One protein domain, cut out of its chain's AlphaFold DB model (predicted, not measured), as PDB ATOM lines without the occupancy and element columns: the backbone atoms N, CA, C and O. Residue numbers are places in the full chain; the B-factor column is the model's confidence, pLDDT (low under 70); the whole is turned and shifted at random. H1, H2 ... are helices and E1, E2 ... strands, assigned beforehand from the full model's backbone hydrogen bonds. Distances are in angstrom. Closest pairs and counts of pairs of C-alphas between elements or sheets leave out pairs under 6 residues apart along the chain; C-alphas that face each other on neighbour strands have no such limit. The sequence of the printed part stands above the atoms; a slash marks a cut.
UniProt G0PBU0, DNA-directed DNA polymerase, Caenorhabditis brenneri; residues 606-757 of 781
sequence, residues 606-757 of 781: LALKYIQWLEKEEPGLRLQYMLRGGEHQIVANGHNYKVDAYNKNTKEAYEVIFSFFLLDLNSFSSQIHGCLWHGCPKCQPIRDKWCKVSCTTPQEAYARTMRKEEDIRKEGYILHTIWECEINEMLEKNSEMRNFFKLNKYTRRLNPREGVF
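What this domain is: This is residues 606 to 757 of the 781 residues of the protein "DNA-directed DNA polymerase" of Caenorhabditis brenneri (UniProt G0PBU0). A short pair of parallel strands, E3 and E4, forms the core, with the long helix H3 on one side and H1, which packs on E3 with its first residues, on the other. The hairpin of E1 and E2 stands beside this core and meets the later part of H3; from the far end of E4 the helices H4 and H5 run on and turn back to H1, while H2 sits near the last residues of E3 and E4, between them and the first residues of H3. Residues 663 to 668 of a long loop stick out, and so does the tail of residues 749 to 757, with H6 in it. The printed part has 152 residues, with six named helices and four named strands in the order H1 E1 E2 E3 H2 H3 E4 H4 H5 H6; one sheet is E1 and E2, antiparallel, and the other is E3 and E4, parallel. The class is mixed, helices and strands, and the whole is compact, with a radius of gyration of the C-alphas of 16.6 A and spans of 46 by 40 by 33 A.

Where its parts are: Find C-alpha 606 at (226.973, 196.211, 110.608); from there H1 runs to residue 617, 16.4 A from first to last C-alpha. After residues 618 to 631 come E1, residues 632 to 636, and E2, residues 639 to 643. E3 is residues 652 to 657, 16.3 A long, and H2 is residues 674 to 677. Look next for C-alpha 698 at (221.141, 196.040, 131.123), where H3, the longest helix, begins; it ends at residue 714, 24.4 A away. E4, residues 718 to 723, is 16.8 A long and is followed at once by H4, residues 724 to 733, 14.4 A. H5, residues 735 to 743, measures 12.3 A, and H6, residues 752 to 755, ends with C-alpha 755 at (227.990, 215.715, 100.467).

How they stand to each other: Begin at H1: its closest C-alpha to E3 is that of Ala 607, 5.5 A from that of Val 656. With residues 609 to 613 alone H1 only just touches H5, with 3 pairs of C-alphas within 8 A, the closest those of Lys 609 and Phe 741 at 6.2 A; the tilt is steep, 58 degrees, opposite ways. E1 and E2 are a hairpin, antiparallel at 147 degrees, where you find N 634 and O 641 2.8 A apart. E3 and E4 are parallel at 17 degrees, with N 655 and O 720 at 2.9 A; with H2 and H3 between them along the chain they make a strand-helix-strand unit, two parallel neighbour strands joined through helices, and its crossover is right-handed. The closest C-alphas of H3 and E4 are those of Arg 713 and Leu 719, 6.3 A; those of H3 and E1 are Asp 711 and Ala 636, 5.8 A. H2 only just touches H3, with 3 pairs within 8 A, the closest the C-alphas of Trp 677 and Ala 701 at 6.1 A. H2 also only just touches H4, with 3 such pairs, the closest Gly 674 and Glu 724 at 6.0 A. H4 and H5 touch only at the corner by their link, Leu 731 to Arg 738 at 5.1 A between C-alphas. H6 touches no helix. Every O i to N i+4 pair is within hydrogen-bond range in H3, H4 and H5, and 7 of 8 are in H1; H2 and H6 are too short for such a pair.

The domain as a whole: The two C-alphas farthest apart, those of Lys 714 and Phe 757, are 49.0 A apart. The printed part has no cut. The links H1 to E1, E3 to H2 and H2 to H3 are long. Look in the B-factor column for low confidence: pLDDT is under 70 at residue 629, residues 656 to 674, 691 to 694 and 745 to 757, and its mean over the printed part is 74.1.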
ATOM      1  N   LEU A 606     226.148 197.377 110.285       76.69
ATOM      2  CA  LEU A 606     226.973 196.211 110.608       76.69
ATOM      3  C   LEU A 606     226.239 194.904 110.272       76.69
ATOM      4  O   LEU A 606     226.844 194.021 109.673       76.69
ATOM      5  N   ALA A 607     224.942 194.806 110.587       78.00
ATOM      6  CA  ALA A 607     224.111 193.649 110.258       78.00
ATOM      7  C   ALA A 607     224.007 193.449 108.753       78.00
ATOM      8  O   ALA A 607     224.274 192.356 108.276       78.00
ATOM      9  N   LEU A 608     223.715 194.509 107.992       79.62
ATOM     10  CA  LEU A 608     223.651 194.432 106.531       79.62
ATOM     11  C   LEU A 608     224.969 193.919 105.931       79.62
ATOM     12  O   LEU A 608     224.948 193.071 105.045       79.62
ATOM     13  N   LYS A 609     226.119 194.355 106.466       84.12
ATOM     14  CA  LYS A 609     227.442 193.860 106.056       84.12
ATOM     15  C   LYS A 609     227.721 192.425 106.500       84.12
ATOM     16  O   LYS A 609     228.396 191.706 105.774       84.12
ATOM     17  N   TYR A 610     227.210 192.005 107.656       85.75
ATOM     18  CA  TYR A 610     227.327 190.632 108.145       85.75
ATOM     19  C   TYR A 610     226.456 189.662 107.334       85.75
ATOM     20  O   TYR A 610     226.946 188.640 106.873       85.75
ATOM     21  N   ILE A 611     225.210 190.036 107.049       85.56
ATOM     22  CA  ILE A 611     224.274 189.305 106.182       85.56
ATOM     23  C   ILE A 611     224.859 189.153 104.772       85.56
ATOM     24  O   ILE A 611     224.915 188.048 104.244       85.56
ATOM     25  N   GLN A 612     225.394 190.232 104.192       85.56
ATOM     26  CA  GLN A 612     226.088 190.190 102.896       85.56
ATOM     27  C   GLN A 612     227.415 189.414 102.921       85.56
ATOM     28  O   GLN A 612     227.905 189.016 101.867       85.56
ATOM     29  N   TRP A 613     228.018 189.215 104.096       87.12
ATOM     30  CA  TRP A 613     229.182 188.345 104.262       87.12
ATOM     31  C   TRP A 613     228.763 186.867 104.338       87.12
ATOM     32  O   TRP A 613     229.402 186.041 103.694       87.12
ATOM     33  N   LEU A 614     227.646 186.539 105.000       87.12
ATOM     34  CA  LEU A 614     227.055 185.194 104.968       87.12
ATOM     35  C   LEU A 614     226.645 184.783 103.542       87.12
ATOM     36  O   LEU A 614     227.046 183.718 103.088       87.12
ATOM     37  N   GLU A 615     225.963 185.657 102.784       85.00
ATOM     38  CA  GLU A 615     225.648 185.410 101.357       85.00
ATOM     39  C   GLU A 615     226.907 185.261 100.465       85.00
ATOM     40  O   GLU A 615     226.803 184.820  99.321       85.00
ATOM     41  N   LYS A 616     228.100 185.639 100.958       85.88
ATOM     42  CA  LYS A 616     229.387 185.462 100.266       85.88
ATOM     43  C   LYS A 616     230.103 184.168 100.673       85.88
ATOM     44  O   LYS A 616     230.716 183.543  99.810       85.88
ATOM     45  N   GLU A 617     230.091 183.796 101.954       86.56
ATOM     46  CA  GLU A 617     230.667 182.519 102.414       86.56
ATOM     47  C   GLU A 617     229.824 181.321 101.953       86.56
ATOM     48  O   GLU A 617     230.385 180.283 101.606       86.56
ATOM     49  N   GLU A 618     228.502 181.488 101.835       84.38
ATOM     50  CA  GLU A 618     227.579 180.474 101.318       84.38
ATOM     51  C   GLU A 618     226.803 180.991 100.087       84.38
ATOM     52  O   GLU A 618     225.684 181.480 100.222       84.38
ATOM     53  N   PRO A 619     227.321 180.837  98.850       76.12
ATOM     54  CA  PRO A 619     226.653 181.330  97.633       76.12
ATOM     55  C   PRO A 619     225.269 180.721  97.326       76.12
ATOM     56  O   PRO A 619     224.567 181.205  96.438       76.12
ATOM     57  N   GLY A 620     224.873 179.650  98.025       75.00
ATOM     58  CA  GLY A 620     223.518 179.086  97.974       75.00
ATOM     59  C   GLY A 620     222.527 179.746  98.945       75.00
ATOM     60  O   GLY A 620     221.315 179.583  98.784       75.00
ATOM     61  N   LEU A 621     223.017 180.498  99.933       80.44
ATOM     62  CA  LEU A 621     222.216 181.172 100.949       80.44
ATOM     63  C   LEU A 621     221.694 182.503 100.388       80.44
ATOM     64  O   LEU A 621     222.439 183.467 100.224       80.44
ATOM     65  N   ARG A 622     220.395 182.562 100.074       80.00
ATOM     66  CA  ARG A 622     219.747 183.752  99.497       80.00
ATOM     67  C   ARG A 622     218.744 184.344 100.477       80.00
ATOM     68  O   ARG A 622     217.594 183.906 100.550       80.00
ATOM     69  N   LEU A 623     219.183 185.349 101.222       84.25
ATOM     70  CA  LEU A 623     218.426 185.915 102.332       84.25
ATOM     71  C   LEU A 623     217.464 187.010 101.847       84.25
ATOM     72  O   LEU A 623     217.802 187.841 101.003       84.25
ATOM     73  N   GLN A 624     216.258 187.043 102.414       83.25
ATOM     74  CA  GLN A 624     215.418 188.239 102.422       83.25
ATOM     75  C   GLN A 624     215.870 189.120 103.590       83.25
ATOM     76  O   GLN A 624     215.875 188.672 104.730       83.25
ATOM     77  N   TYR A 625     216.226 190.369 103.309       79.00
ATOM     78  CA  TYR A 625     216.626 191.370 104.303       79.00
ATOM     79  C   TYR A 625     216.298 192.767 103.789       79.00
ATOM     80  O   TYR A 625     215.834 192.928 102.659       79.00
ATOM     81  N   MET A 626     216.550 193.807 104.586       72.62
ATOM     82  CA  MET A 626     216.091 195.159 104.257       72.62
ATOM     83  C   MET A 626     216.502 195.638 102.846       72.62
ATOM     84  O   MET A 626     215.662 196.154 102.105       72.62
ATOM     85  N   LEU A 627     217.748 195.395 102.412       71.25
ATOM     86  CA  LEU A 627     218.207 195.729 101.050       71.25
ATOM     87  C   LEU A 627     217.580 194.849  99.948       71.25
ATOM     88  O   LEU A 627     217.484 195.289  98.807       71.25
ATOM     89  N   ARG A 628     217.129 193.633 100.280       71.50
ATOM     90  CA  ARG A 628     216.694 192.574  99.355       71.50
ATOM     91  C   ARG A 628     215.304 192.054  99.751       71.50
ATOM     92  O   ARG A 628     215.166 191.010 100.380       71.50
ATOM     93  N   GLY A 629     214.267 192.803  99.372       69.75
ATOM     94  CA  GLY A 629     212.860 192.443  99.614       69.75
ATOM     95  C   GLY A 629     212.263 192.913 100.947       69.75
ATOM     96  O   GLY A 629     211.117 192.577 101.231       69.75
ATOM     97  N   GLY A 630     212.997 193.699 101.742       77.00
ATOM     98  CA  GLY A 630     212.527 194.218 103.031       77.00
ATOM     99  C   GLY A 630     212.658 193.205 104.174       77.00
ATOM    100  O   GLY A 630     212.831 192.010 103.945       77.00
ATOM    101  N   GLU A 631     212.577 193.682 105.414       80.19
ATOM    102  CA  GLU A 631     212.590 192.827 106.612       80.19
ATOM    103  C   GLU A 631     211.396 191.858 106.635       80.19
ATOM    104  O   GLU A 631     210.276 192.226 106.268       80.19
ATOM    105  N   HIS A 632     211.609 190.636 107.125       82.81
ATOM    106  CA  HIS A 632     210.506 189.719 107.411       82.81
ATOM    107  C   HIS A 632     209.871 190.062 108.767       82.81
ATOM    108  O   HIS A 632     210.566 190.453 109.708       82.81
ATOM    109  N   GLN A 633     208.547 189.916 108.867       84.31
ATOM    110  CA  GLN A 633     207.798 190.082 110.112       84.31
ATOM    111  C   GLN A 633     207.247 188.729 110.556       84.31
ATOM    112  O   GLN A 633     206.503 188.086 109.818       84.31
ATOM    113  N   ILE A 634     207.616 188.330 111.768       83.31
ATOM    114  CA  ILE A 634     207.150 187.133 112.460       83.31
ATOM    115  C   ILE A 634     206.134 187.590 113.505       83.31
ATOM    116  O   ILE A 634     206.451 188.415 114.361       83.31
ATOM    117  N   VAL A 635     204.909 187.073 113.432       84.00
ATOM    118  CA  VAL A 635     203.898 187.279 114.475       84.00
ATOM    119  C   VAL A 635     204.048 186.140 115.476       84.00
ATOM    120  O   VAL A 635     203.830 184.991 115.107       84.00
ATOM    121  N   ALA A 636     204.439 186.451 116.709       80.81
ATOM    122  CA  ALA A 636     204.645 185.473 117.775       80.81
ATOM    123  C   ALA A 636     204.063 186.004 119.084       80.81
ATOM    124  O   ALA A 636     204.287 187.167 119.422       80.81
ATOM    125  N   ASN A 637     203.325 185.177 119.832       78.81
ATOM    126  CA  ASN A 637     202.807 185.541 121.165       78.81
ATOM    127  C   ASN A 637     202.024 186.889 121.208       78.81
ATOM    128  O   ASN A 637     202.093 187.647 122.173       78.81
ATOM    129  N   GLY A 638     201.312 187.235 120.126       78.06
ATOM    130  CA  GLY A 638     200.588 188.512 119.989       78.06
ATOM    131  C   GLY A 638     201.459 189.744 119.684       78.06
ATOM    132  O   GLY A 638     200.951 190.866 119.658       78.06
ATOM    133  N   HIS A 639     202.756 189.560 119.435       77.50
ATOM    134  CA  HIS A 639     203.710 190.605 119.074       77.50
ATOM    135  C   HIS A 639     204.212 190.447 117.630       77.50
ATOM    136  O   HIS A 639     204.467 189.339 117.161       77.50
ATOM    137  N   ASN A 640     204.408 191.571 116.934       83.50
ATOM    138  CA  ASN A 640     204.985 191.595 115.587       83.50
ATOM    139  C   ASN A 640     206.492 191.867 115.682       83.50
ATOM    140  O   ASN A 640     206.915 193.009 115.886       83.50
ATOM    141  N   TYR A 641     207.307 190.829 115.525       81.38
ATOM    142  CA  TYR A 641     208.761 190.926 115.531       81.38
ATOM    143  C   TYR A 641     209.316 191.056 114.111       81.38
ATOM    144  O   TYR A 641     209.096 190.199 113.260       81.38
ATOM    145  N   LYS A 642     210.097 192.109 113.867       80.00
ATOM    146  CA  LYS A 642     210.987 192.206 112.701       80.00
ATOM    147  C   LYS A 642     212.283 191.435 112.970       80.00
ATOM    148  O   LYS A 642     212.758 191.466 114.108       80.00
ATOM    149  N   VAL A 643     212.842 190.800 111.942       79.06
ATOM    150  CA  VAL A 643     214.173 190.158 111.950       79.06
ATOM    151  C   VAL A 643     215.044 190.738 110.831       79.06
ATOM    152  O   VAL A 643     214.519 191.077 109.766       79.06
ATOM    153  N   ASP A 644     216.355 190.865 111.062       79.06
ATOM    154  CA  ASP A 644     217.277 191.514 110.115       79.06
ATOM    155  C   ASP A 644     217.376 190.762 108.777       79.06
ATOM    156  O   ASP A 644     217.431 191.393 107.717       79.06
ATOM    157  N   ALA A 645     217.374 189.422 108.821       83.38
ATOM    158  CA  ALA A 645     217.307 188.563 107.641       83.38
ATOM    159  C   ALA A 645     216.474 187.284 107.860       83.38
ATOM    160  O   ALA A 645     216.299 186.805 108.979       83.38
ATOM    161  N   TYR A 646     215.961 186.719 106.764       85.56
ATOM    162  CA  TYR A 646     215.126 185.514 106.748       85.56
ATOM    163  C   TYR A 646     215.339 184.679 105.475       85.56
ATOM    164  O   TYR A 646     215.335 185.214 104.365       85.56
ATOM    165  N   ASN A 647     215.468 183.360 105.619       84.88
ATOM    166  CA  ASN A 647     215.537 182.402 104.518       84.88
ATOM    167  C   ASN A 647     214.176 181.712 104.321       84.88
ATOM    168  O   ASN A 647     213.717 180.927 105.153       84.88
ATOM    169  N   LYS A 648     213.527 181.976 103.180       80.56
ATOM    170  CA  LYS A 648     212.197 181.423 102.858       80.56
ATOM    171  C   LYS A 648     212.185 179.907 102.672       80.56
ATOM    172  O   LYS A 648     211.131 179.303 102.845       80.56
ATOM    173  N   ASN A 649     213.316 179.315 102.293       79.12
ATOM    174  CA  ASN A 649     213.383 177.913 101.882       79.12
ATOM    175  C   ASN A 649     213.556 176.962 103.077       79.12
ATOM    176  O   ASN A 649     213.105 175.821 103.027       79.12
ATOM    177  N   THR A 650     214.196 177.437 104.146       76.75
ATOM    178  CA  THR A 650     214.610 176.655 105.326       76.75
ATOM    179  C   THR A 650     213.899 177.068 106.617       76.75
ATOM    180  O   THR A 650     214.033 176.377 107.623       76.75
ATOM    181  N   LYS A 651     213.155 178.188 106.608       78.94
ATOM    182  CA  LYS A 651     212.603 178.857 107.804       78.94
ATOM    183  C   LYS A 651     213.664 179.407 108.784       78.94
ATOM    184  O   LYS A 651     213.343 179.704 109.939       78.94
ATOM    185  N   GLU A 652     214.905 179.604 108.340       80.44
ATOM    186  CA  GLU A 652     215.950 180.243 109.155       80.44
ATOM    187  C   GLU A 652     215.709 181.752 109.280       80.44
ATOM    188  O   GLU A 652     215.535 182.457 108.285       80.44
ATOM    189  N   ALA A 653     215.719 182.260 110.510       74.94
ATOM    190  CA  ALA A 653     215.678 183.681 110.828       74.94
ATOM    191  C   ALA A 653     217.023 184.105 111.431       74.94
ATOM    192  O   ALA A 653     217.595 183.381 112.245       74.94
ATOM    193  N   TYR A 654     217.509 185.284 111.057       77.00
ATOM    194  CA  TYR A 654     218.778 185.835 111.523       77.00
ATOM    195  C   TYR A 654     218.533 187.183 112.208       77.00
ATOM    196  O   TYR A 654     217.965 188.103 111.612       77.00
ATOM    197  N   GLU A 655     218.988 187.292 113.452       74.12
ATOM    198  CA  GLU A 655     218.921 188.487 114.297       74.12
ATOM    199  C   GLU A 655     220.351 188.942 114.623       74.12
ATOM    200  O   GLU A 655     221.139 188.185 115.201       74.12
ATOM    201  N   VAL A 656     220.701 190.182 114.266       65.81
ATOM    202  CA  VAL A 656     222.049 190.724 114.474       65.81
ATOM    203  C   VAL A 656     221.998 191.879 115.468       65.81
ATOM    204  O   VAL A 656     221.687 193.023 115.136       65.81
ATOM    205  N   ILE A 657     222.355 191.582 116.714       62.09
ATOM    206  CA  ILE A 657     222.187 192.497 117.843       62.09
ATOM    207  C   ILE A 657     223.206 193.651 117.765       62.09
ATOM    208  O   ILE A 657     224.371 193.501 118.143       62.09
ATOM    209  N   PHE A 658     222.743 194.817 117.295       47.53
ATOM    210  CA  PHE A 658     223.516 196.043 117.029       47.53
ATOM    211  C   PHE A 658     222.773 197.320 117.487       47.53
ATOM    212  O   PHE A 658     221.558 197.309 117.659       47.53
ATOM    213  N   SER A 659     223.481 198.448 117.647       43.97
ATOM    214  CA  SER A 659     222.888 199.771 117.928       43.97
ATOM    215  C   SER A 659     223.363 200.864 116.978       43.97
ATOM    216  O   SER A 659     224.549 201.184 116.924       43.97
ATOM    217  N   PHE A 660     222.416 201.577 116.370       39.53
ATOM    218  CA  PHE A 660     222.687 202.874 115.762       39.53
ATOM    219  C   PHE A 660     222.743 203.993 116.821       39.53
ATOM    220  O   PHE A 660     221.706 204.445 117.293       39.53
ATOM    221  N   PHE A 661     223.952 204.454 117.172       33.16
ATOM    222  CA  PHE A 661     224.233 205.867 117.490       33.16
ATOM    223  C   PHE A 661     225.748 206.122 117.558       33.16
ATOM    224  O   PHE A 661     226.487 205.308 118.113       33.16
ATOM    225  N   LEU A 662     226.210 207.271 117.055       31.12
ATOM    226  CA  LEU A 662     227.564 207.786 117.294       31.12
ATOM    227  C   LEU A 662     227.482 209.036 118.174       31.12
ATOM    228  O   LEU A 662     226.881 210.030 117.787       31.12
ATOM    229  N   LEU A 663     228.111 208.988 119.347       29.95
ATOM    230  CA  LEU A 663     228.419 210.158 120.172       29.95
ATOM    231  C   LEU A 663     229.863 210.046 120.683       29.95
ATOM    232  O   LEU A 663     230.437 208.957 120.725       29.95
ATOM    233  N   ASP A 664     230.468 211.195 120.980       33.31
ATOM    234  CA  ASP A 664     231.910 211.388 120.809       33.31
ATOM    235  C   ASP A 664     232.862 210.529 121.656       33.31
ATOM    236  O   ASP A 664     232.633 210.178 122.816       33.31
ATOM    237  N   LEU A 665     234.022 210.262 121.048       37.78
ATOM    238  CA  LEU A 665     235.120 209.503 121.631       37.78
ATOM    239  C   LEU A 665     235.664 210.158 122.908       37.78
ATOM    240  O   LEU A 665     236.234 211.242 122.815       37.78
ATOM    241  N   ASN A 666     235.677 209.433 124.038       31.45
ATOM    242  CA  ASN A 666     236.797 209.462 125.007       31.45
ATOM    243  C   ASN A 666     236.754 208.370 126.110       31.45
ATOM    244  O   ASN A 666     237.065 208.632 127.269       31.45
ATOM    245  N   SER A 667     236.453 207.110 125.769       31.81
ATOM    246  CA  SER A 667     236.837 205.979 126.637       31.81
ATOM    247  C   SER A 667     237.115 204.705 125.836       31.81
ATOM    248  O   SER A 667     236.296 204.282 125.022       31.81
ATOM    249  N   PHE A 668     238.283 204.093 126.048       31.25
ATOM    250  CA  PHE A 668     238.773 202.932 125.287       31.25
ATOM    251  C   PHE A 668     238.370 201.595 125.946       31.25
ATOM    252  O   PHE A 668     239.185 200.697 126.118       31.25
ATOM    253  N   SER A 669     237.120 201.492 126.408       31.98
ATOM    254  CA  SER A 669     236.612 200.294 127.107       31.98
ATOM    255  C   SER A 669     235.091 200.104 126.985       31.98
ATOM    256  O   SER A 669     234.503 199.353 127.761       31.98
ATOM    257  N   SER A 670     234.429 200.808 126.062       32.88
ATOM    258  CA  SER A 670     232.958 200.830 125.974       32.88
ATOM    259  C   SER A 670     232.389 200.838 124.551       32.88
ATOM    260  O   SER A 670     231.188 201.028 124.397       32.88
ATOM    261  N   GLN A 671     233.218 200.651 123.519       36.00
ATOM    262  CA  GLN A 671     232.828 200.789 122.105       36.00
ATOM    263  C   GLN A 671     232.182 199.513 121.534       36.00
ATOM    264  O   GLN A 671     232.623 198.989 120.516       36.00
ATOM    265  N   ILE A 672     231.160 198.994 122.222       44.91
ATOM    266  CA  ILE A 672     230.289 197.926 121.717       44.91
ATOM    267  C   ILE A 672     228.859 198.271 122.153       44.91
ATOM    268  O   ILE A 672     228.476 198.045 123.304       44.91
ATOM    269  N   HIS A 673     228.098 198.910 121.269       53.16
ATOM    270  CA  HIS A 673     226.906 199.673 121.635       53.16
ATOM    271  C   HIS A 673     225.583 198.941 121.363       53.16
ATOM    272  O   HIS A 673     224.620 199.177 122.089       53.16
ATOM    273  N   GLY A 674     225.498 197.984 120.438       59.09
ATOM    274  CA  GLY A 674     224.343 197.072 120.326       59.09
ATOM    275  C   GLY A 674     224.159 196.217 121.566       59.09
ATOM    276  O   GLY A 674     223.072 196.110 122.137       59.09
ATOM    277  N   CYS A 675     225.292 195.752 122.079       72.00
ATOM    278  CA  CYS A 675     225.417 195.112 123.373       72.00
ATOM    279  C   CYS A 675     224.917 195.968 124.559       72.00
ATOM    280  O   CYS A 675     224.685 195.407 125.629       72.00
ATOM    281  N   LEU A 676     224.715 197.283 124.397       72.25
ATOM    282  CA  LEU A 676     224.109 198.159 125.406       72.25
ATOM    283  C   LEU A 676     222.572 198.064 125.394       72.25
ATOM    284  O   LEU A 676     221.967 197.838 126.437       72.25
ATOM    285  N   TRP A 677     221.943 198.182 124.220       71.06
ATOM    286  CA  TRP A 677     220.475 198.205 124.062       71.06
ATOM    287  C   TRP A 677     219.789 196.855 124.295       71.06
ATOM    288  O   TRP A 677     218.604 196.812 124.641       71.06
ATOM    289  N   HIS A 678     220.550 195.772 124.133       76.56
ATOM    290  CA  HIS A 678     220.130 194.389 124.364       76.56
ATOM    291  C   HIS A 678     220.785 193.767 125.613       76.56
ATOM    292  O   HIS A 678     220.566 192.596 125.911       76.56
ATOM    293  N   GLY A 679     221.584 194.533 126.367       79.19
ATOM    294  CA  GLY A 679     222.120 194.106 127.663       79.19
ATOM    295  C   GLY A 679     223.048 192.886 127.613       79.19
ATOM    296  O   GLY A 679     222.906 191.974 128.426       79.19
ATOM    297  N   CYS A 680     224.000 192.843 126.679       84.00
ATOM    298  CA  CYS A 680     224.926 191.718 126.514       84.00
ATOM    299  C   CYS A 680     225.707 191.415 127.813       84.00
ATOM    300  O   CYS A 680     226.423 192.298 128.299       84.00
ATOM    301  N   PRO A 681     225.667 190.180 128.352       82.56
ATOM    302  CA  PRO A 681     226.398 189.820 129.569       82.56
ATOM    303  C   PRO A 681     227.920 190.006 129.462       82.56
ATOM    304  O   PRO A 681     228.546 190.451 130.420       82.56
ATOM    305  N   LYS A 682     228.511 189.737 128.285       82.25
ATOM    306  CA  LYS A 682     229.959 189.878 128.017       82.25
ATOM    307  C   LYS A 682     230.427 191.340 128.047       82.25
ATOM    308  O   LYS A 682     231.559 191.611 128.438       82.25
ATOM    309  N   CYS A 683     229.570 192.286 127.650       77.94
ATOM    310  CA  CYS A 683     229.923 193.707 127.530       77.94
ATOM    311  C   CYS A 683     229.400 194.580 128.677       77.94
ATOM    312  O   CYS A 683     229.940 195.661 128.903       77.94
ATOM    313  N   GLN A 684     228.345 194.156 129.377       76.50
ATOM    314  CA  GLN A 684     227.721 194.879 130.488       76.50
ATOM    315  C   GLN A 684     227.654 193.973 131.735       76.50
ATOM    316  O   GLN A 684     226.587 193.442 132.058       76.50
ATOM    317  N   PRO A 685     228.790 193.778 132.441       76.25
ATOM    318  CA  PRO A 685     228.852 192.953 133.652       76.25
ATOM    319  C   PRO A 685     228.181 193.612 134.870       76.25
ATOM    320  O   PRO A 685     227.813 192.921 135.813       76.25
ATOM    321  N   ILE A 686     227.996 194.937 134.851       78.81
ATOM    322  CA  ILE A 686     227.179 195.671 135.827       78.81
ATOM    323  C   ILE A 686     225.750 195.706 135.269       78.81
ATOM    324  O   ILE A 686     225.516 196.294 134.214       78.81
ATOM    325  N   ARG A 687     224.822 195.008 135.934       82.31
ATOM    326  CA  ARG A 687     223.505 194.615 135.382       82.31
ATOM    327  C   ARG A 687     222.353 195.528 135.802       82.31
ATOM    328  O   ARG A 687     221.373 195.660 135.078       82.31
ATOM    329  N   ASP A 688     222.508 196.121 136.974       84.88
ATOM    330  CA  ASP A 688     221.581 196.937 137.762       84.88
ATOM    331  C   ASP A 688     221.634 198.433 137.412       84.88
ATOM    332  O   ASP A 688     220.668 199.170 137.602       84.88
ATOM    333  N   LYS A 689     222.768 198.901 136.884       79.56
ATOM    334  CA  LYS A 689     222.992 200.322 136.608       79.56
ATOM    335  C   LYS A 689     222.138 200.825 135.440       79.56
ATOM    336  O   LYS A 689     222.331 200.415 134.299       79.56
ATOM    337  N   TRP A 690     221.269 201.797 135.717       76.94
ATOM    338  CA  TRP A 690     220.438 202.471 134.714       76.94
ATOM    339  C   TRP A 690     221.249 203.070 133.553       76.94
ATOM    340  O   TRP A 690     222.177 203.864 133.757       76.94
ATOM    341  N   CYS A 691     220.853 202.744 132.322       69.00
ATOM    342  CA  CYS A 691     221.429 203.288 131.103       69.00
ATOM    343  C   CYS A 691     220.575 204.452 130.574       69.00
ATOM    344  O   CYS A 691     219.434 204.272 130.155       69.00
ATOM    345  N   LYS A 692     221.159 205.659 130.521       67.25
ATOM    346  CA  LYS A 692     220.500 206.854 129.954       67.25
ATOM    347  C   LYS A 692     220.202 206.761 128.451       67.25
ATOM    348  O   LYS A 692     219.436 207.576 127.960       67.25
ATOM    349  N   VAL A 693     220.838 205.832 127.733       63.62
ATOM    350  CA  VAL A 693     220.691 205.680 126.277       63.62
ATOM    351  C   VAL A 693     219.545 204.723 125.949       63.62
ATOM    352  O   VAL A 693     218.651 205.095 125.201       63.62
ATOM    353  N   SER A 694     219.521 203.529 126.553       62.94
ATOM    354  CA  SER A 694     218.452 202.543 126.329       62.94
ATOM    355  C   SER A 694     217.194 202.774 127.176       62.94
ATOM    356  O   SER A 694     216.211 202.059 126.992       62.94
ATOM    357  N   CYS A 695     217.232 203.739 128.105       75.75
ATOM    358  CA  CYS A 695     216.175 204.044 129.078       75.75
ATOM    359  C   CYS A 695     215.701 202.808 129.867       75.75
ATOM    360  O   CYS A 695     214.512 202.640 130.130       75.75
ATOM    361  N   THR A 696     216.654 201.940 130.214       81.69
ATOM    362  CA  THR A 696     216.477 200.671 130.937       81.69
ATOM    363  C   THR A 696     217.760 200.307 131.689       81.69
ATOM    364  O   THR A 696     218.824 200.887 131.453       81.69
ATOM    365  N   THR A 697     217.710 199.301 132.557       85.56
ATOM    366  CA  THR A 697     218.905 198.573 133.008       85.56
ATOM    367  C   THR A 697     219.360 197.533 131.964       85.56
ATOM    368  O   THR A 697     218.534 197.005 131.204       85.56
ATOM    369  N   PRO A 698     220.656 197.163 131.928       84.44
ATOM    370  CA  PRO A 698     221.141 196.040 131.123       84.44
ATOM    371  C   PRO A 698     220.446 194.705 131.435       84.44
ATOM    372  O   PRO A 698     220.307 193.871 130.541       84.44
ATOM    373  N   GLN A 699     219.974 194.489 132.669       86.75
ATOM    374  CA  GLN A 699     219.221 193.283 133.024       86.75
ATOM    375  C   GLN A 699     217.854 193.214 132.323       86.75
ATOM    376  O   GLN A 699     217.509 192.173 131.763       86.75
ATOM    377  N   GLU A 700     217.097 194.313 132.303       86.31
ATOM    378  CA  GLU A 700     215.793 194.388 131.622       86.31
ATOM    379  C   GLU A 700     215.944 194.311 130.097       86.31
ATOM    380  O   GLU A 700     215.189 193.604 129.428       86.31
ATOM    381  N   ALA A 701     216.956 194.994 129.550       85.06
ATOM    382  CA  ALA A 701     217.303 194.949 128.129       85.06
ATOM    383  C   ALA A 701     217.595 193.514 127.647       85.06
ATOM    384  O   ALA A 701     217.111 193.093 126.592       85.06
ATOM    385  N   TYR A 702     218.328 192.748 128.458       87.19
ATOM    386  CA  TYR A 702     218.619 191.342 128.203       87.19
ATOM    387  C   TYR A 702     217.374 190.462 128.309       87.19
ATOM    388  O   TYR A 702     217.080 189.709 127.386       87.19
ATOM    389  N   ALA A 703     216.594 190.594 129.387       87.88
ATOM    390  CA  ALA A 703     215.373 189.810 129.584       87.88
ATOM    391  C   ALA A 703     214.341 190.029 128.458       87.88
ATOM    392  O   ALA A 703     213.677 189.086 128.031       87.88
ATOM    393  N   ARG A 704     214.243 191.258 127.927       85.69
ATOM    394  CA  ARG A 704     213.432 191.581 126.742       85.69
ATOM    395  C   ARG A 704     213.951 190.896 125.473       85.69
ATOM    396  O   ARG A 704     213.144 190.410 124.687       85.69
ATOM    397  N   THR A 705     215.270 190.851 125.282       86.00
ATOM    398  CA  THR A 705     215.904 190.210 124.116       86.00
ATOM    399  C   THR A 705     215.701 188.696 124.150       86.00
ATOM    400  O   THR A 705     215.165 188.139 123.198       86.00
ATOM    401  N   MET A 706     215.994 188.051 125.286       88.50
ATOM    402  CA  MET A 706     215.769 186.613 125.480       88.50
ATOM    403  C   MET A 706     214.306 186.215 125.236       88.50
ATOM    404  O   MET A 706     214.059 185.204 124.591       88.50
ATOM    405  N   ARG A 707     213.333 187.032 125.676       86.56
ATOM    406  CA  ARG A 707     211.906 186.775 125.414       86.56
ATOM    407  C   ARG A 707     211.562 186.822 123.923       86.56
ATOM    408  O   ARG A 707     210.885 185.918 123.451       86.56
ATOM    409  N   LYS A 708     212.056 187.822 123.174       84.62
ATOM    410  CA  LYS A 708     211.887 187.875 121.707       84.62
ATOM    411  C   LYS A 708     212.442 186.606 121.052       84.62
ATOM    412  O   LYS A 708     211.785 186.030 120.190       84.62
ATOM    413  N   GLU A 709     213.633 186.167 121.456       85.62
ATOM    414  CA  GLU A 709     214.227 184.947 120.906       85.62
ATOM    415  C   GLU A 709     213.417 183.684 121.240       85.62
ATOM    416  O   GLU A 709     213.250 182.814 120.389       85.62
ATOM    417  N   GLU A 710     212.920 183.574 122.474       86.56
ATOM    418  CA  GLU A 710     212.112 182.441 122.931       86.56
ATOM    419  C   GLU A 710     210.775 182.368 122.180       86.56
ATOM    420  O   GLU A 710     210.388 181.297 121.717       86.56
ATOM    421  N   ASP A 711     210.099 183.506 121.999       86.12
ATOM    422  CA  ASP A 711     208.822 183.580 121.289       86.12
ATOM    423  C   ASP A 711     208.985 183.271 119.787       86.12
ATOM    424  O   ASP A 711     208.213 182.484 119.246       86.12
ATOM    425  N   ILE A 712     210.043 183.757 119.123       83.06
ATOM    426  CA  ILE A 712     210.335 183.396 117.719       83.06
ATOM    427  C   ILE A 712     210.656 181.897 117.567       83.06
ATOM    428  O   ILE A 712     210.206 181.263 116.609       83.06
ATOM    429  N   ARG A 713     211.400 181.300 118.510       85.19
ATOM    430  CA  ARG A 713     211.714 179.859 118.486       85.19
ATOM    431  C   ARG A 713     210.467 178.989 118.713       85.19
ATOM    432  O   ARG A 713     210.378 177.919 118.113       85.19
ATOM    433  N   LYS A 714     209.484 179.442 119.506       87.75
ATOM    434  CA  LYS A 714     208.199 178.735 119.712       87.75
ATOM    435  C   LYS A 714     207.354 178.632 118.440       87.75
ATOM    436  O   LYS A 714     206.752 177.587 118.222       87.75
ATOM    437  N   GLU A 715     207.371 179.645 117.571       83.50
ATOM    438  CA  GLU A 715     206.678 179.613 116.265       83.50
ATOM    439  C   GLU A 715     207.380 178.709 115.214       83.50
ATOM    440  O   GLU A 715     207.016 178.680 114.032       83.50
ATOM    441  N   GLY A 716     208.409 177.953 115.622       81.56
ATOM    442  CA  GLY A 716     209.084 176.960 114.783       81.56
ATOM    443  C   GLY A 716     210.042 177.552 113.746       81.56
ATOM    444  O   GLY A 716     210.191 176.983 112.664       81.56
ATOM    445  N   TYR A 717     210.662 178.697 114.050       82.75
ATOM    446  CA  TYR A 717     211.743 179.285 113.252       82.75
ATOM    447  C   TYR A 717     213.117 178.871 113.793       82.75
ATOM    448  O   TYR A 717     213.348 178.862 115.006       82.75
ATOM    449  N   ILE A 718     214.062 178.592 112.891       83.81
ATOM    450  CA  ILE A 718     215.462 178.342 113.257       83.81
ATOM    451  C   ILE A 718     216.135 179.706 113.446       83.81
ATOM    452  O   ILE A 718     216.518 180.354 112.477       83.81
ATOM    453  N   LEU A 719     216.207 180.186 114.692       82.31
ATOM    454  CA  LEU A 719     216.715 181.526 115.004       82.31
ATOM    455  C   LEU A 719     218.223 181.532 115.293       82.31
ATOM    456  O   LEU A 719     218.654 181.153 116.389       82.31
ATOM    457  N   HIS A 720     218.986 182.052 114.335       83.62
ATOM    458  CA  HIS A 720     220.399 182.391 114.463       83.62
ATOM    459  C   HIS A 720     220.545 183.799 115.055       83.62
ATOM    460  O   HIS A 720     220.116 184.782 114.453       83.62
ATOM    461  N   THR A 721     221.183 183.901 116.220       84.38
ATOM    462  CA  THR A 721     221.445 185.178 116.902       84.38
ATOM    463  C   THR A 721     222.950 185.401 117.013       84.38
ATOM    464  O   THR A 721     223.667 184.488 117.422       84.38
ATOM    465  N   ILE A 722     223.430 186.608 116.703       84.69
ATOM    466  CA  ILE A 722     224.832 187.007 116.913       84.69
ATOM    467  C   ILE A 722     224.927 188.416 117.513       84.69
ATOM    468  O   ILE A 722     224.151 189.311 117.169       84.69
ATOM    469  N   TRP A 723     225.892 188.626 118.410       84.12
ATOM    470  CA  TRP A 723     226.114 189.902 119.092       84.12
ATOM    471  C   TRP A 723     227.187 190.755 118.403       84.12
ATOM    472  O   TRP A 723     228.191 190.250 117.902       84.12
ATOM    473  N   GLU A 724     227.049 192.084 118.464       81.94
ATOM    474  CA  GLU A 724     228.046 193.043 117.954       81.94
ATOM    475  C   GLU A 724     229.479 192.770 118.459       81.94
ATOM    476  O   GLU A 724     230.441 192.910 117.704       81.94
ATOM    477  N   CYS A 725     229.646 192.317 119.709       81.44
ATOM    478  CA  CYS A 725     230.962 191.933 120.236       81.44
ATOM    479  C   CYS A 725     231.582 190.721 119.536       81.44
ATOM    480  O   CYS A 725     232.803 190.619 119.482       81.44
ATOM    481  N   GLU A 726     230.766 189.800 119.030       83.44
ATOM    482  CA  GLU A 726     231.223 188.581 118.360       83.44
ATOM    483  C   GLU A 726     231.599 188.894 116.913       83.44
ATOM    484  O   GLU A 726     232.676 188.502 116.479       83.44
ATOM    485  N   ILE A 727     230.805 189.720 116.218       83.31
ATOM    486  CA  ILE A 727     231.167 190.256 114.894       83.31
ATOM    487  C   ILE A 727     232.481 191.046 114.973       83.31
ATOM    488  O   ILE A 727     233.357 190.858 114.130       83.31
ATOM    489  N   ASN A 728     232.668 191.887 115.994       83.00
ATOM    490  CA  ASN A 728     233.926 192.613 116.182       83.00
ATOM    491  C   ASN A 728     235.109 191.661 116.450       83.00
ATOM    492  O   ASN A 728     236.170 191.825 115.851       83.00
ATOM    493  N   GLU A 729     234.925 190.617 117.264       83.31
ATOM    494  CA  GLU A 729     235.956 189.600 117.519       83.31
ATOM    495  C   GLU A 729     236.269 188.747 116.264       83.31
ATOM    496  O   GLU A 729     237.421 188.372 116.034       83.31
ATOM    497  N   MET A 730     235.279 188.493 115.398       85.00
ATOM    498  CA  MET A 730     235.483 187.895 114.072       85.00
ATOM    499  C   MET A 730     236.264 188.837 113.148       85.00
ATOM    500  O   MET A 730     237.220 188.401 112.510       85.00
ATOM    501  N   LEU A 731     235.934 190.132 113.121       84.00
ATOM    502  CA  LEU A 731     236.646 191.150 112.339       84.00
ATOM    503  C   LEU A 731     238.094 191.362 112.816       84.00
ATOM    504  O   LEU A 731     238.942 191.757 112.014       84.00
ATOM    505  N   GLU A 732     238.417 191.085 114.082       82.19
ATOM    506  CA  GLU A 732     239.791 191.082 114.609       82.19
ATOM    507  C   GLU A 732     240.603 189.844 114.187       82.19
ATOM    508  O   GLU A 732     241.815 189.959 113.976       82.19
ATOM    509  N   LYS A 733     239.952 188.696 113.969       87.56
ATOM    510  CA  LYS A 733     240.604 187.437 113.562       87.56
ATOM    511  C   LYS A 733     240.674 187.260 112.039       87.56
ATOM    512  O   LYS A 733     241.741 186.964 111.509       87.56
ATOM    513  N   ASN A 734     239.569 187.475 111.328       88.62
ATOM    514  CA  ASN A 734     239.456 187.286 109.881       88.62
ATOM    515  C   ASN A 734     239.808 188.584 109.123       88.62
ATOM    516  O   ASN A 734     239.097 189.593 109.172       88.62
ATOM    517  N   SER A 735     240.932 188.560 108.402       86.62
ATOM    518  CA  SER A 735     241.423 189.682 107.593       86.62
ATOM    519  C   SER A 735     240.612 189.915 106.314       86.62
ATOM    520  O   SER A 735     240.489 191.063 105.883       86.62
ATOM    521  N   GLU A 736     240.025 188.869 105.728       90.12
ATOM    522  CA  GLU A 736     239.191 188.967 104.531       90.12
ATOM    523  C   GLU A 736     237.833 189.591 104.861       90.12
ATOM    524  O   GLU A 736     237.451 190.576 104.231       90.12
ATOM    525  N   MET A 737     237.169 189.121 105.923       84.81
ATOM    526  CA  MET A 737     235.942 189.722 106.459       84.81
ATOM    527  C   MET A 737     236.154 191.213 106.763       84.81
ATOM    528  O   MET A 737     235.367 192.065 106.349       84.81
ATOM    529  N   ARG A 738     237.281 191.564 107.398       86.25
ATOM    530  CA  ARG A 738     237.666 192.961 107.657       86.25
ATOM    531  C   ARG A 738     237.847 193.781 106.378       86.25
ATOM    532  O   ARG A 738     237.528 194.969 106.372       86.25
ATOM    533  N   ASN A 739     238.377 193.190 105.311       85.12
ATOM    534  CA  ASN A 739     238.546 193.871 104.030       85.12
ATOM    535  C   ASN A 739     237.206 194.019 103.293       85.12
ATOM    536  O   ASN A 739     236.917 195.113 102.809       85.12
ATOM    537  N   PHE A 740     236.344 193.000 103.314       86.38
ATOM    538  CA  PHE A 740     234.971 193.085 102.816       86.38
ATOM    539  C   PHE A 740     234.194 194.202 103.521       86.38
ATOM    540  O   PHE A 740     233.692 195.103 102.857       86.38
ATOM    541  N   PHE A 741     234.191 194.246 104.857       84.50
ATOM    542  CA  PHE A 741     233.495 195.285 105.632       84.50
ATOM    543  C   PHE A 741     234.006 196.715 105.361       84.50
ATOM    544  O   PHE A 741     233.245 197.670 105.539       84.50
ATOM    545  N   LYS A 742     235.265 196.883 104.925       80.44
ATOM    546  CA  LYS A 742     235.848 198.180 104.523       80.44
ATOM    547  C   LYS A 742     235.514 198.582 103.087       80.44
ATOM    548  O   LYS A 742     235.283 199.762 102.837       80.44
ATOM    549  N   LEU A 743     235.559 197.631 102.153       78.62
ATOM    550  CA  LEU A 743     235.319 197.872 100.726       78.62
ATOM    551  C   LEU A 743     233.822 197.988 100.417       78.62
ATOM    552  O   LEU A 743     233.427 198.794  99.579       78.62
ATOM    553  N   ASN A 744     232.991 197.239 101.141       75.50
ATOM    554  CA  ASN A 744     231.542 197.339 101.100       75.50
ATOM    555  C   ASN A 744     231.098 198.730 101.596       75.50
ATOM    556  O   ASN A 744     231.217 199.063 102.781       75.50
ATOM    557  N   LYS A 745     230.573 199.542 100.676       65.44
ATOM    558  CA  LYS A 745     230.017 200.881 100.927       65.44
ATOM    559  C   LYS A 745     228.495 200.936 100.718       65.44
ATOM    560  O   LYS A 745     227.985 201.985 100.345       65.44
ATOM    561  N   TYR A 746     227.762 199.840 100.942       64.25
ATOM    562  CA  TYR A 746     226.301 199.819 100.785       64.25
ATOM    563  C   TYR A 746     225.573 200.611 101.887       64.25
ATOM    564  O   TYR A 746     225.005 200.053 102.822       64.25
ATOM    565  N   THR A 747     225.587 201.939 101.771       55.84
ATOM    566  CA  THR A 747     224.742 202.871 102.526       55.84
ATOM    567  C   THR A 747     223.471 203.157 101.734       55.84
ATOM    568  O   THR A 747     223.530 203.813 100.697       55.84
ATOM    569  N   ARG A 748     222.304 202.724 102.230       53.75
ATOM    570  CA  ARG A 748     221.007 202.999 101.573       53.75
ATOM    571  C   ARG A 748     220.507 204.444 101.729       53.75
ATOM    572  O   ARG A 748     219.458 204.786 101.209       53.75
ATOM    573  N   ARG A 749     221.221 205.266 102.498       55.72
ATOM    574  CA  ARG A 749     220.890 206.655 102.825       55.72
ATOM    575  C   ARG A 749     222.075 207.522 102.400       55.72
ATOM    576  O   ARG A 749     223.206 207.219 102.782       55.72
ATOM    577  N   LEU A 750     221.830 208.587 101.638       55.25
ATOM    578  CA  LEU A 750     222.829 209.633 101.404       55.25
ATOM    579  C   LEU A 750     223.135 210.320 102.739       55.25
ATOM    580  O   LEU A 750     222.225 210.845 103.371       55.25
ATOM    581  N   ASN A 751     224.401 210.347 103.162       57.19
ATOM    582  CA  ASN A 751     224.826 211.139 104.317       57.19
ATOM    583  C   ASN A 751     225.006 212.607 103.881       57.19
ATOM    584  O   ASN A 751     225.987 212.907 103.188       57.19
ATOM    585  N   PRO A 752     224.136 213.558 104.287       55.78
ATOM    586  CA  PRO A 752     224.227 214.936 103.803       55.78
ATOM    587  C   PRO A 752     225.514 215.631 104.270       55.78
ATOM    588  O   PRO A 752     226.011 216.537 103.601       55.78
ATOM    589  N   ARG A 753     226.097 215.176 105.392       54.31
ATOM    590  CA  ARG A 753     227.379 215.683 105.897       54.31
ATOM    591  C   ARG A 753     228.543 215.294 104.980       54.31
ATOM    592  O   ARG A 753     229.464 216.086 104.825       54.31
ATOM    593  N   GLU A 754     228.512 214.121 104.347       55.50
ATOM    594  CA  GLU A 754     229.549 213.717 103.381       55.50
ATOM    595  C   GLU A 754     229.445 214.510 102.072       55.50
ATOM    596  O   GLU A 754     230.472 214.903 101.521       55.50
ATOM    597  N   GLY A 755     228.226 214.858 101.637       55.16
ATOM    598  CA  GLY A 755     227.990 215.715 100.467       55.16
ATOM    599  C   GLY A 755     228.603 217.122 100.563       55.16
ATOM    600  O   GLY A 755     228.917 217.717  99.535       55.16
ATOM    601  N   VAL A 756     228.837 217.639 101.777       52.88
ATOM    602  CA  VAL A 756     229.516 218.932 102.006       52.88
ATOM    603  C   VAL A 756     231.023 218.813 102.289       52.88
ATOM    604  O   VAL A 756     231.703 219.833 102.390       52.88
ATOM    605  N   PHE A 757     231.588 217.599 102.355       43.06
ATOM    606  CA  PHE A 757     233.036 217.371 102.502       43.06
ATOM    607  C   PHE A 757     233.744 217.117 101.160       43.06
ATOM    608  O   PHE A 757     234.543 216.194 101.001       43.06
TER     609      PHE A 757